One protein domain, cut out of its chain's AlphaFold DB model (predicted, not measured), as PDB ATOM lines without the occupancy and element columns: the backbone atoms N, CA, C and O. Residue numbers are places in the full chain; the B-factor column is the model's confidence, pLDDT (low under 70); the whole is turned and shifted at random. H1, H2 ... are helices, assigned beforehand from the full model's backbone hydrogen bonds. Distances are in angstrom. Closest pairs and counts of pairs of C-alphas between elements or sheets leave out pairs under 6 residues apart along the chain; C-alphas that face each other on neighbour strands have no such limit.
ATOM      1  N   ASP A   9     -50.900  61.147  -1.649       63.19
ATOM      2  CA  ASP A   9     -50.076  61.507  -2.810       63.19
ATOM      3  C   ASP A   9     -48.585  61.208  -2.604       63.19
ATOM      4  O   ASP A   9     -47.930  60.657  -3.487       63.19
ATOM      5  N   GLU A  10     -48.048  61.480  -1.410       69.31
ATOM      6  CA  GLU A  10     -46.665  61.119  -1.061       69.31
ATOM      7  C   GLU A  10     -46.475  59.598  -1.056       69.31
ATOM      8  O   GLU A  10     -45.433  59.080  -1.465       69.31
ATOM      9  N   LEU A  11     -47.501  58.867  -0.611       73.62
ATOM     10  CA  LEU A  11     -47.492  57.412  -0.612       73.62
ATOM     11  C   LEU A  11     -47.582  56.849  -2.036       73.62
ATOM     12  O   LEU A  11     -46.860  55.905  -2.343       73.62
ATOM     13  N   LYS A  12     -48.394  57.450  -2.918       71.44
ATOM     14  CA  LYS A  12     -48.453  57.104  -4.349       71.44
ATOM     15  C   LYS A  12     -47.090  57.285  -5.023       71.44
ATOM     16  O   LYS A  12     -46.612  56.345  -5.651       71.44
ATOM     17  N   ALA A  13     -46.411  58.411  -4.798       75.88
ATOM     18  CA  ALA A  13     -45.075  58.660  -5.352       75.88
ATOM     19  C   ALA A  13     -44.032  57.616  -4.900       75.88
ATOM     20  O   ALA A  13     -43.163  57.214  -5.673       75.88
ATOM     21  N   LEU A  14     -44.128  57.129  -3.657       75.94
ATOM     22  CA  LEU A  14     -43.288  56.030  -3.164       75.94
ATOM     23  C   LEU A  14     -43.646  54.682  -3.798       75.94
ATOM     24  O   LEU A  14     -42.779  53.818  -3.922       75.94
ATOM     25  N   LEU A  15     -44.902  54.483  -4.199       76.00
ATOM     26  CA  LEU A  15     -45.341  53.242  -4.829       76.00
ATOM     27  C   LEU A  15     -44.975  53.143  -6.305       76.00
ATOM     28  O   LEU A  15     -44.858  52.027  -6.808       76.00
ATOM     29  N   GLU A  16     -44.782  54.278  -6.966       78.19
ATOM     30  CA  GLU A  16     -44.241  54.347  -8.324       78.19
ATOM     31  C   GLU A  16     -42.768  53.919  -8.377       78.19
ATOM     32  O   GLU A  16     -42.275  53.491  -9.420       78.19
ATOM     33  N   GLN A  17     -42.059  53.966  -7.244       81.31
ATOM     34  CA  GLN A  17     -40.697  53.456  -7.145       81.31
ATOM     35  C   GLN A  17     -40.708  51.924  -7.044       81.31
ATOM     36  O   GLN A  17     -41.149  51.336  -6.053       81.31
ATOM     37  N   VAL A  18     -40.159  51.268  -8.067       77.19
ATOM     38  CA  VAL A  18     -40.111  49.797  -8.187       77.19
ATOM     39  C   VAL A  18     -39.242  49.154  -7.094       77.19
ATOM     40  O   VAL A  18     -39.423  47.995  -6.736       77.19
ATOM     41  N   ASN A  19     -38.328  49.929  -6.515       85.00
ATOM     42  CA  ASN A  19     -37.274  49.472  -5.612       85.00
ATOM     43  C   ASN A  19     -37.677  49.585  -4.129       85.00
ATOM     44  O   ASN A  19     -36.844  49.372  -3.248       85.00
ATOM     45  N   ILE A  20     -38.913  50.005  -3.840       84.75
ATOM     46  CA  ILE A  20     -39.373  50.310  -2.483       84.75
ATOM     47  C   ILE A  20     -40.515  49.370  -2.101       84.75
ATOM     48  O   ILE A  20     -41.553  49.328  -2.764       84.75
ATOM     49  N   SER A  21     -40.329  48.662  -0.987       86.50
ATOM     50  CA  SER A  21     -41.381  47.924  -0.283       86.50
ATOM     51  C   SER A  21     -41.954  48.785   0.840       86.50
ATOM     52  O   SER A  21     -41.215  49.502   1.518       86.50
ATOM     53  N   VAL A  22     -43.269  48.721   1.049       86.12
ATOM     54  CA  VAL A  22     -43.974  49.568   2.019       86.12
ATOM     55  C   VAL A  22     -44.830  48.705   2.937       86.12
ATOM     56  O   VAL A  22     -45.671  47.936   2.477       86.12
ATOM     57  N   ILE A  23     -44.636  48.862   4.245       86.81
ATOM     58  CA  ILE A  23     -45.362  48.133   5.289       86.81
ATOM     59  C   ILE A  23     -46.048  49.109   6.246       86.81
ATOM     60  O   ILE A  23     -45.550  50.216   6.475       86.81
ATOM     61  N   ALA A  24     -47.199  48.721   6.789       82.56
ATOM     62  CA  ALA A  24     -47.911  49.505   7.781       82.56
ATOM     63  C   ALA A  24     -47.297  49.283   9.162       82.56
ATOM     64  O   ALA A  24     -46.818  48.206   9.507       82.56
ATOM     65  N   ARG A  25     -47.364  50.312  10.004       79.38
ATOM     66  CA  ARG A  25     -46.934  50.190  11.400       79.38
ATOM     67  C   ARG A  25     -47.796  49.203  12.195       79.38
ATOM     68  O   ARG A  25     -47.290  48.592  13.128       79.38
ATOM     69  N   ASP A  26     -49.069  49.088  11.828       78.56
ATOM     70  CA  ASP A  26     -50.051  48.244  12.509       78.56
ATOM     71  C   ASP A  26     -50.086  46.807  11.949       78.56
ATOM     72  O   ASP A  26     -50.926  46.011  12.366       78.56
ATOM     73  N   ASP A  27     -49.178  46.455  11.025       83.00
ATOM     74  CA  ASP A  27     -49.021  45.071  10.575       83.00
ATOM     75  C   ASP A  27     -48.580  44.175  11.739       83.00
ATOM     76  O   ASP A  27     -47.766  44.544  12.593       83.00
ATOM     77  N   THR A  28     -49.110  42.955  11.765       85.88
ATOM     78  CA  THR A  28     -48.778  41.993  12.819       85.88
ATOM     79  C   THR A  28     -47.346  41.474  12.661       85.88
ATOM     80  O   THR A  28     -46.862  41.286  11.547       85.88
ATOM     81  N   LEU A  29     -46.656  41.185  13.772       87.12
ATOM     82  CA  LEU A  29     -45.278  40.666  13.736       87.12
ATOM     83  C   LEU A  29     -45.092  39.422  12.841       87.12
ATOM     84  O   LEU A  29     -44.101  39.389  12.111       87.12
ATOM     85  N   PRO A  30     -46.007  38.427  12.830       87.50
ATOM     86  CA  PRO A  30     -45.897  37.290  11.915       87.50
ATOM     87  C   PRO A  30     -45.932  37.702  10.436       87.50
ATOM     88  O   PRO A  30     -45.108  37.230   9.660       87.50
ATOM     89  N   GLN A  31     -46.823  38.628  10.061       84.56
ATOM     90  CA  GLN A  31     -46.906  39.154   8.691       84.56
ATOM     91  C   GLN A  31     -45.664  39.954   8.310       84.56
ATOM     92  O   GLN A  31     -45.152  39.819   7.205       84.56
ATOM     93  N   VAL A  32     -45.138  40.760   9.233       89.12
ATOM     94  CA  VAL A  32     -43.890  41.495   9.003       89.12
ATOM     95  C   VAL A  32     -42.731  40.528   8.742       89.12
ATOM     96  O   VAL A  32     -41.916  40.783   7.861       89.12
ATOM     97  N   GLY A  33     -42.675  39.398   9.456       90.06
ATOM     98  CA  GLY A  33     -41.702  38.335   9.191       90.06
ATOM     99  C   GLY A  33     -41.798  37.787   7.764       90.06
ATOM    100  O   GLY A  33     -40.789  37.715   7.070       90.06
ATOM    101  N   GLU A  34     -43.013  37.486   7.303       91.19
ATOM    102  CA  GLU A  34     -43.272  37.051   5.925       91.19
ATOM    103  C   GLU A  34     -42.845  38.111   4.897       91.19
ATOM    104  O   GLU A  34     -42.206  37.797   3.892       91.19
ATOM    105  N   PHE A  35     -43.134  39.386   5.171       90.81
ATOM    106  CA  PHE A  35     -42.714  40.500   4.323       90.81
ATOM    107  C   PHE A  35     -41.196  40.576   4.191       90.81
ATOM    108  O   PHE A  35     -40.696  40.789   3.089       90.81
ATOM    109  N   PHE A  36     -40.451  40.362   5.276       91.38
ATOM    110  CA  PHE A  36     -38.994  40.318   5.203       91.38
ATOM    111  C   PHE A  36     -38.495  39.157   4.347       91.38
ATOM    112  O   PHE A  36     -37.648  39.391   3.492       91.38
ATOM    113  N   THR A  37     -39.025  37.944   4.526       92.19
ATOM    114  CA  THR A  37     -38.639  36.782   3.707       92.19
ATOM    115  C   THR A  37     -38.824  37.068   2.221       92.19
ATOM    116  O   THR A  37     -37.885  36.928   1.446       92.19
ATOM    117  N   ARG A  38     -39.991  37.593   1.843       89.25
ATOM    118  CA  ARG A  38     -40.300  37.944   0.454       89.25
ATOM    119  C   ARG A  38     -39.376  39.032  -0.096       89.25
ATOM    120  O   ARG A  38     -38.903  38.925  -1.222       89.25
ATOM    121  N   VAL A  39     -39.054  40.051   0.706       91.88
ATOM    122  CA  VAL A  39     -38.080  41.086   0.316       91.88
ATOM    123  C   VAL A  39     -36.678  40.510   0.120       91.88
ATOM    124  O   VAL A  39     -35.981  40.920  -0.807       91.88
ATOM    125  N   PHE A  40     -36.255  39.556   0.953       89.06
ATOM    126  CA  PHE A  40     -34.973  38.869   0.776       89.06
ATOM    127  C   PHE A  40     -34.938  37.992  -0.479       89.06
ATOM    128  O   PHE A  40     -33.884  37.894  -1.105       89.06
ATOM    129  N   ASP A  41     -36.084  37.455  -0.898       90.00
ATOM    130  CA  ASP A  41     -36.244  36.733  -2.166       90.00
ATOM    131  C   ASP A  41     -36.316  37.673  -3.389       90.00
ATOM    132  O   ASP A  41     -36.483  37.231  -4.527       90.00
ATOM    133  N   GLY A  42     -36.145  38.982  -3.178       84.94
ATOM    134  CA  GLY A  42     -36.166  40.001  -4.226       84.94
ATOM    135  C   GLY A  42     -37.572  40.443  -4.618       84.94
ATOM    136  O   GLY A  42     -37.730  41.197  -5.582       84.94
ATOM    137  N   GLU A  43     -38.599  40.014  -3.885       86.31
ATOM    138  CA  GLU A  43     -39.957  40.473  -4.119       86.31
ATOM    139  C   GLU A  43     -40.192  41.858  -3.525       86.31
ATOM    140  O   GLU A  43     -39.732  42.225  -2.439       86.31
ATOM    141  N   ARG A  44     -41.024  42.624  -4.221       85.38
ATOM    142  CA  ARG A  44     -41.580  43.848  -3.672       85.38
ATOM    143  C   ARG A  44     -42.800  43.523  -2.824       85.38
ATOM    144  O   ARG A  44     -43.717  42.835  -3.268       85.38
ATOM    145  N   VAL A  45     -42.843  44.101  -1.632       88.06
ATOM    146  CA  VAL A  45     -43.932  43.879  -0.685       88.06
ATOM    147  C   VAL A  45     -44.698  45.168  -0.433       88.06
ATOM    148  O   VAL A  45     -44.116  46.229  -0.198       88.06
ATOM    149  N   LEU A  46     -46.021  45.051  -0.464       85.50
ATOM    150  CA  LEU A  46     -46.955  46.088  -0.060       85.50
ATOM    151  C   LEU A  46     -47.877  45.517   1.012       85.50
ATOM    152  O   LEU A  46     -48.536  44.502   0.778       85.50
ATOM    153  N   SER A  47     -47.938  46.173   2.170       85.25
ATOM    154  CA  SER A  47     -48.876  45.785   3.224       85.25
ATOM    155  C   SER A  47     -50.323  45.844   2.714       85.25
ATOM    156  O   SER A  47     -50.720  46.857   2.122       85.25
ATOM    157  N   PRO A  48     -51.145  44.812   2.988       79.00
ATOM    158  CA  PRO A  48     -52.568  44.822   2.670       79.00
ATOM    159  C   PRO A  48     -53.308  46.010   3.286       79.00
ATOM    160  O   PRO A  48     -54.204  46.553   2.647       79.00
ATOM    161  N   LEU A  49     -52.907  46.459   4.484       77.06
ATOM    162  CA  LEU A  49     -53.511  47.618   5.145       77.06
ATOM    163  C   LEU A  49     -53.319  48.879   4.298       77.06
ATOM    164  O   LEU A  49     -54.277  49.596   4.014       77.06
ATOM    165  N   ILE A  50     -52.102  49.091   3.795       78.81
ATOM    166  CA  ILE A  50     -51.789  50.207   2.900       78.81
ATOM    167  C   ILE A  50     -52.530  50.063   1.570       78.81
ATOM    168  O   ILE A  50     -53.126  51.031   1.099       78.81
ATOM    169  N   GLY A  51     -52.549  48.856   0.999       73.19
ATOM    170  CA  GLY A  51     -53.294  48.552  -0.222       73.19
ATOM    171  C   GLY A  51     -54.781  48.887  -0.096       73.19
ATOM    172  O   GLY A  51     -55.321  49.581  -0.950       73.19
ATOM    173  N   THR A  52     -55.437  48.487   0.998       69.44
ATOM    174  CA  THR A  52     -56.844  48.839   1.255       69.44
ATOM    175  C   THR A  52     -57.054  50.331   1.470       69.44
ATOM    176  O   THR A  52     -58.050  50.874   0.997       69.44
ATOM    177  N   CYS A  53     -56.121  51.020   2.133       66.62
ATOM    178  CA  CYS A  53     -56.178  52.471   2.251       66.62
ATOM    179  C   CYS A  53     -56.127  53.134   0.872       66.62
ATOM    180  O   CYS A  53     -56.936  54.012   0.601       66.62
ATOM    181  N   LEU A  54     -55.235  52.691  -0.016       67.44
ATOM    182  CA  LEU A  54     -55.046  53.255  -1.356       67.44
ATOM    183  C   LEU A  54     -56.140  52.869  -2.345       67.44
ATOM    184  O   LEU A  54     -56.576  53.714  -3.108       67.44
ATOM    185  N   ALA A  55     -56.654  51.643  -2.296       62.88
ATOM    186  CA  ALA A  55     -57.796  51.237  -3.114       62.88
ATOM    187  C   ALA A  55     -59.055  52.059  -2.781       62.88
ATOM    188  O   ALA A  55     -59.922  52.262  -3.624       62.88
ATOM    189  N   ARG A  56     -59.136  52.599  -1.556       53.84
ATOM    190  CA  ARG A  56     -60.169  53.563  -1.151       53.84
ATOM    191  C   ARG A  56     -59.955  54.975  -1.732       53.84
ATOM    192  O   ARG A  56     -60.854  55.798  -1.599       53.84
ATOM    193  N   ASN A  57     -58.794  55.267  -2.339       50.81
ATOM    194  CA  ASN A  57     -58.404  56.577  -2.896       50.81
ATOM    195  C   ASN A  57     -58.715  56.768  -4.391       50.81
ATOM    196  O   ASN A  57     -58.634  57.906  -4.846       50.81
TER     197      ASN A  57
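Overview. This is residues 9 to 57 of the 133 residues of the protein "Transcriptional activator protein BglJ" of Serratia rubidaea (UniProt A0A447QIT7). Three short helices are spread round two extended links: H2, the longest, stands at one end of the long axis, H1 and H3 lie toward the other end, and parts of both links run through the middle between them. No two of the helices touch. You will find 49 residues printed, with the named helices in the order H1, H2, H3 along the chain and no named strand; the class is all helix. The whole is compact, with a radius of gyration of the C-alphas of 10.9 A and spans of 28 by 22 by 14 A.

Arrangement. Begin with H2, residues 29 to 40, which is apart from both other helices. Look next at H1, residues 9 to 15, and H3, residues 48 to 55: these two are only just apart, their closest C-alphas being 8.2 A from each other. In H1, H2 and H3, every O i to N i+4 pair is within hydrogen-bond range.

Along the chain. Find C-alpha 29 of Leu 29 at (-45.278, 40.666, 13.736); from there H2 runs 16.7 A to C-alpha 40 at (-34.973, 38.869, 0.776). Go back to C-alpha 9 at (-50.076, 61.507, -2.810), where H1 begins; it is 9.7 A long. H3 is 10.1 A long and ends at C-alpha 55, (-57.796, 51.237, -3.114).

Size, cuts and confidence. The C-alphas of Asp 41 and Asn 57, the two farthest apart, are 29.8 A from each other, while those of Asp 9 and Asn 57, the first and last printed, are 9.7 A apart. The link from H1 to H2, residues 16 to 28, is long; its C-alphas lie 3 to 13 A from the mean of the C-alphas. The link from H2 to H3 has 7 residues and is short. The printed part has no cut. In the B-factor column of this predicted model, the mean pLDDT of the printed part is 80.4, and residues 9 to 10 and 52 to 57 are under 70.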